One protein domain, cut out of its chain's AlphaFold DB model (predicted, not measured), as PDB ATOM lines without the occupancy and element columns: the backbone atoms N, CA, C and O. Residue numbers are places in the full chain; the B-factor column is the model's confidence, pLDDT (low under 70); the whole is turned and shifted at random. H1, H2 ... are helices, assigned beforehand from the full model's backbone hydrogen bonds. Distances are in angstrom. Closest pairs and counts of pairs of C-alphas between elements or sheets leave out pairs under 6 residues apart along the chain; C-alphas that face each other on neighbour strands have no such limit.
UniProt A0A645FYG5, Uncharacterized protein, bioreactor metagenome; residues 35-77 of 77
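What this domain is: This is residues 35 to 77 of the 77 residues of an uncharacterized protein of bioreactor metagenome (UniProt A0A645FYG5). What is the main picture? H2, the longest helix, begins near the short helix H1; a wide loop, residues 43 to 60, joins them, and residues 69 to 77 stick out as an arm, making the long span of 39 by 16 by 16 A. What builds it? The 43 printed residues hold two named helices, H1 then H2, and no named strand: all helix, with under half of the residues in them. The whole is loose, with a radius of gyration of the C-alphas of 11.6 A.

How they stand to each other: How do the helices stand? H2, residues 61 to 73, and H1, residues 37 to 42, are close but not clearly touching; their closest C-alphas, of Pro 61 and Cys 37, are 6.2 A apart. They run opposite ways at a steep tilt of 53 degrees. And their backbones? Every O i to N i+4 pair is within hydrogen-bond range in H1, and 8 of 9 in H2.

Where its parts are: Where is H2? It runs 19.0 A to C-alpha 73 at (-0.485, 16.321, 46.376). Where is H1? It runs 8.6 A from C-alpha 37 at (-11.952, 8.083, 26.341).

The domain as a whole: How large is it? The farthest C-alphas, of Thr 42 and Glu 77, are 39.4 A apart. Any cut? The printed part has none; the 18-residue link is long. Where is confidence low? Residues 72 to 77 have pLDDT under 70.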
ATOM      1  N   PRO A  35     -17.584  12.728  27.557       94.81
ATOM      2  CA  PRO A  35     -17.700  11.367  27.057       94.81
ATOM      3  C   PRO A  35     -16.492  10.512  27.473       94.81
ATOM      4  O   PRO A  35     -15.432  11.018  27.855       94.81
ATOM      5  N   GLU A  36     -16.637   9.192  27.364       95.88
ATOM      6  CA  GLU A  36     -15.552   8.254  27.651       95.88
ATOM      7  C   GLU A  36     -14.352   8.418  26.704       95.88
ATOM      8  O   GLU A  36     -14.463   8.951  25.597       95.88
ATOM      9  N   CYS A  37     -13.180   7.924  27.122       95.31
ATOM     10  CA  CYS A  37     -11.952   8.083  26.341       95.31
ATOM     11  C   CYS A  37     -12.044   7.443  24.949       95.31
ATOM     12  O   CYS A  37     -11.430   7.963  24.024       95.31
ATOM     13  N   GLY A  38     -12.796   6.347  24.786       94.94
ATOM     14  CA  GLY A  38     -13.043   5.728  23.477       94.94
ATOM     15  C   GLY A  38     -13.693   6.717  22.511       94.94
ATOM     16  O   GLY A  38     -13.103   7.063  21.491       94.94
ATOM     17  N   THR A  39     -14.842   7.266  22.899       96.44
ATOM     18  CA  THR A  39     -15.559   8.303  22.143       96.44
ATOM     19  C   THR A  39     -14.706   9.548  21.899       96.44
ATOM     20  O   THR A  39     -14.678  10.063  20.783       96.44
ATOM     21  N   MET A  40     -13.960  10.024  22.904       94.94
ATOM     22  CA  MET A  40     -13.070  11.178  22.726       94.94
ATOM     23  C   MET A  40     -11.981  10.933  21.670       94.94
ATOM     24  O   MET A  40     -11.669  11.841  20.901       94.94
ATOM     25  N   ARG A  41     -11.411   9.720  21.629       93.38
ATOM     26  CA  ARG A  41     -10.395   9.327  20.640       93.38
ATOM     27  C   ARG A  41     -10.998   9.244  19.244       93.38
ATOM     28  O   ARG A  41     -10.433   9.827  18.326       93.38
ATOM     29  N   THR A  42     -12.151   8.589  19.101       96.69
ATOM     30  CA  THR A  42     -12.867   8.480  17.820       96.69
ATOM     31  C   THR A  42     -13.198   9.852  17.240       96.69
ATOM     32  O   THR A  42     -13.004  10.082  16.052       96.69
ATOM     33  N   ASN A  43     -13.625  10.790  18.089       96.38
ATOM     34  CA  ASN A  43     -13.967  12.148  17.670       96.38
ATOM     35  C   ASN A  43     -12.744  13.072  17.515       96.38
ATOM     36  O   ASN A  43     -12.912  14.239  17.175       96.38
ATOM     37  N   GLY A  44     -11.526  12.599  17.806       94.62
ATOM     38  CA  GLY A  44     -10.304  13.401  17.696       94.62
ATOM     39  C   GLY A  44     -10.205  14.568  18.690       94.62
ATOM     40  O   GLY A  44      -9.443  15.500  18.457       94.62
ATOM     41  N   ILE A  45     -10.953  14.537  19.800       93.94
ATOM     42  CA  ILE A  45     -11.020  15.635  20.789       93.94
ATOM     43  C   ILE A  45     -10.075  15.447  21.989       93.94
ATOM     44  O   ILE A  45     -10.125  16.204  22.958       93.94
ATOM     45  N   CYS A  46      -9.211  14.431  21.967       92.25
ATOM     46  CA  CYS A  46      -8.157  14.286  22.969       92.25
ATOM     47  C   CYS A  46      -7.047  15.324  22.742       92.25
ATOM     48  O   CYS A  46      -6.462  15.386  21.666       92.25
ATOM     49  N   TYR A  47      -6.700  16.082  23.783       90.06
ATOM     50  CA  TYR A  47      -5.625  17.073  23.736       90.06
ATOM     51  C   TYR A  47      -4.398  16.602  24.527       90.06
ATOM     52  O   TYR A  47      -4.529  16.268  25.704       90.06
ATOM     53  N   ASN A  48      -3.222  16.593  23.886       89.56
ATOM     54  CA  ASN A  48      -1.909  16.277  24.476       89.56
ATOM     55  C   ASN A  48      -1.895  15.051  25.422       89.56
ATOM     56  O   ASN A  48      -1.650  15.205  26.623       89.56
ATOM     57  N   PRO A  49      -2.158  13.828  24.918       88.44
ATOM     58  CA  PRO A  49      -2.097  12.622  25.741       88.44
ATOM     59  C   PRO A  49      -0.670  12.363  26.258       88.44
ATOM     60  O   PRO A  49       0.294  12.423  25.499       88.44
ATOM     61  N   ASP A  50      -0.543  12.045  27.547       93.00
ATOM     62  CA  ASP A  50       0.718  11.696  28.213       93.00
ATOM     63  C   ASP A  50       0.753  10.210  28.644       93.00
ATOM     64  O   ASP A  50      -0.166   9.431  28.375       93.00
ATOM     65  N   SER A  51       1.809   9.804  29.354       94.44
ATOM     66  CA  SER A  51       1.974   8.424  29.839       94.44
ATOM     67  C   SER A  51       0.903   7.979  30.842       94.44
ATOM     68  O   SER A  51       0.645   6.783  30.977       94.44
ATOM     69  N   LEU A  52       0.251   8.912  31.543       93.50
ATOM     70  CA  LEU A  52      -0.886   8.610  32.411       93.50
ATOM     71  C   LEU A  52      -2.142   8.341  31.570       93.50
ATOM     72  O   LEU A  52      -2.883   7.404  31.865       93.50
ATOM     73  N   CYS A  53      -2.355   9.123  30.508       93.94
ATOM     74  CA  CYS A  53      -3.437   8.926  29.541       93.94
ATOM     75  C   CYS A  53      -3.321   7.584  28.791       93.94
ATOM     76  O   CYS A  53      -4.335   6.962  28.475       93.94
ATOM     77  N   ALA A  54      -2.091   7.120  28.551       92.81
ATOM     78  CA  ALA A  54      -1.797   5.875  27.841       92.81
ATOM     79  C   ALA A  54      -1.993   4.594  28.676       92.81
ATOM     80  O   ALA A  54      -1.866   3.496  28.137       92.81
ATOM     81  N   ARG A  55      -2.279   4.692  29.983       94.81
ATOM     82  CA  ARG A  55      -2.461   3.497  30.823       94.81
ATOM     83  C   ARG A  55      -3.721   2.729  30.437       94.81
ATOM     84  O   ARG A  55      -4.767   3.327  30.214       94.81
ATOM     85  N   GLU A  56      -3.648   1.402  30.473       94.19
ATOM     86  CA  GLU A  56      -4.760   0.518  30.089       94.19
ATOM     87  C   GLU A  56      -6.040   0.760  30.908       94.19
ATOM     88  O   GLU A  56      -7.145   0.728  30.376       94.19
ATOM     89  N   TRP A  57      -5.907   1.093  32.196       94.56
ATOM     90  CA  TRP A  57      -7.047   1.405  33.068       94.56
ATOM     91  C   TRP A  57      -7.635   2.813  32.850       94.56
ATOM     92  O   TRP A  57      -8.645   3.174  33.472       94.56
ATOM     93  N   MET A  58      -7.031   3.631  31.979       95.56
ATOM     94  CA  MET A  58      -7.477   4.988  31.682       95.56
ATOM     95  C   MET A  58      -8.611   4.993  30.651       95.56
ATOM     96  O   MET A  58      -8.413   5.219  29.458       95.56
ATOM     97  N   THR A  59      -9.828   4.755  31.140       95.75
ATOM     98  CA  THR A  59     -11.028   4.648  30.290       95.75
ATOM     99  C   THR A  59     -11.900   5.905  30.269       95.75
ATOM    100  O   THR A  59     -12.799   6.008  29.440       95.75
ATOM    101  N   HIS A  60     -11.667   6.867  31.169       96.00
ATOM    102  CA  HIS A  60     -12.506   8.062  31.282       96.00
ATOM    103  C   HIS A  60     -11.681   9.309  31.639       96.00
ATOM    104  O   HIS A  60     -10.868   9.239  32.568       96.00
ATOM    105  N   PRO A  61     -11.920  10.479  31.015       94.38
ATOM    106  CA  PRO A  61     -11.169  11.708  31.305       94.38
ATOM    107  C   PRO A  61     -11.281  12.143  32.776       94.38
ATOM    108  O   PRO A  61     -10.309  12.578  33.385       94.38
ATOM    109  N   LEU A  62     -12.437  11.953  33.416       94.12
ATOM    110  CA  LEU A  62     -12.573  12.238  34.854       94.12
ATOM    111  C   LEU A  62     -11.682  11.343  35.741       94.12
ATOM    112  O   LEU A  62     -11.236  11.796  36.795       94.12
ATOM    113  N   LYS A  63     -11.366  10.102  35.329       95.00
ATOM    114  CA  LYS A  63     -10.380   9.263  36.039       95.00
ATOM    115  C   LYS A  63      -8.980   9.863  35.915       95.00
ATOM    116  O   LYS A  63      -8.268   9.914  36.915       95.00
ATOM    117  N   TYR A  64      -8.628  10.376  34.735       94.31
ATOM    118  CA  TYR A  64      -7.358  11.064  34.494       94.31
ATOM    119  C   TYR A  64      -7.178  12.246  35.448       94.31
ATOM    120  O   TYR A  64      -6.188  12.307  36.177       94.31
ATOM    121  N   TYR A  65      -8.168  13.142  35.520       92.06
ATOM    122  CA  TYR A  65      -8.106  14.304  36.411       92.06
ATOM    123  C   TYR A  65      -8.005  13.905  37.890       92.06
ATOM    124  O   TYR A  65      -7.201  14.475  38.632       92.06
ATOM    125  N   ARG A  66      -8.748  12.881  38.326       93.81
ATOM    126  CA  ARG A  66      -8.657  12.352  39.701       93.81
ATOM    127  C   ARG A  66      -7.281  11.751  40.004       93.81
ATOM    128  O   ARG A  66      -6.747  11.978  41.083       93.81
ATOM    129  N   ALA A  67      -6.689  11.007  39.073       93.12
ATOM    130  CA  ALA A  67      -5.355  10.435  39.251       93.12
ATOM    131  C   ALA A  67      -4.271  11.525  39.290       93.12
ATOM    132  O   ALA A  67      -3.446  11.547  40.200       93.12
ATOM    133  N   LYS A  68      -4.318  12.481  38.355       90.69
ATOM    134  CA  LYS A  68      -3.332  13.564  38.244       90.69
ATOM    135  C   LYS A  68      -3.332  14.490  39.460       90.69
ATOM    136  O   LYS A  68      -2.272  14.890  39.933       90.69
ATOM    137  N   THR A  69      -4.512  14.803  39.997       90.62
ATOM    138  CA  THR A  69      -4.643  15.632  41.208       90.62
ATOM    139  C   THR A  69      -4.114  14.938  42.463       90.62
ATOM    140  O   THR A  69      -3.561  15.615  43.327       90.62
ATOM    141  N   ARG A  70      -4.212  13.604  42.559       85.88
ATOM    142  CA  ARG A  70      -3.603  12.825  43.652       85.88
ATOM    143  C   ARG A  70      -2.078  12.857  43.585       85.88
ATOM    144  O   ARG A  70      -1.448  13.250  44.558       85.88
ATOM    145  N   SER A  71      -1.494  12.579  42.419       75.94
ATOM    146  CA  SER A  71      -0.034  12.611  42.232       75.94
ATOM    147  C   SER A  71       0.590  13.996  42.454       75.94
ATOM    148  O   SER A  71       1.771  14.094  42.771       75.94
ATOM    149  N   GLY A  72      -0.181  15.076  42.283       64.56
ATOM    150  CA  GLY A  72       0.267  16.438  42.579       64.56
ATOM    151  C   GLY A  72       0.299  16.786  44.072       64.56
ATOM    152  O   GLY A  72       1.044  17.685  44.453       64.56
ATOM    153  N   LYS A  73      -0.477  16.093  44.919       59.06
ATOM    154  CA  LYS A  73      -0.485  16.321  46.376       59.06
ATOM    155  C   LYS A  73       0.726  15.700  47.073       59.06
ATOM    156  O   LYS A  73       1.279  16.333  47.956       59.06
ATOM    157  N   GLU A  74       1.186  14.539  46.610       52.50
ATOM    158  CA  GLU A  74       2.376  13.843  47.140       52.50
ATOM    159  C   GLU A  74       3.703  14.583  46.897       52.50
ATOM    160  O   GLU A  74       4.701  14.272  47.530       52.50
ATOM    161  N   LYS A  75       3.739  15.568  45.990       52.00
ATOM    162  CA  LYS A  75       4.948  16.364  45.706       52.00
ATOM    163  C   LYS A  75       5.039  17.675  46.495       52.00
ATOM    164  O   LYS A  75       5.911  18.486  46.196       52.00
ATOM    165  N   LYS A  76       4.105  17.932  47.416       49.19
ATOM    166  CA  LYS A  76       4.010  19.199  48.160       49.19
ATOM    167  C   LYS A  76       4.288  19.054  49.666       49.19
ATOM    168  O   LYS A  76       3.919  19.957  50.415       49.19
ATOM    169  N   GLU A  77       4.919  17.954  50.073       41.09
ATOM    170  CA  GLU A  77       5.509  17.733  51.406       41.09
ATOM    171  C   GLU A  77       7.036  17.806  51.338       41.09
ATOM    172  O   GLU A  77       7.603  17.305  50.339       41.09
TER     173      GLU A  77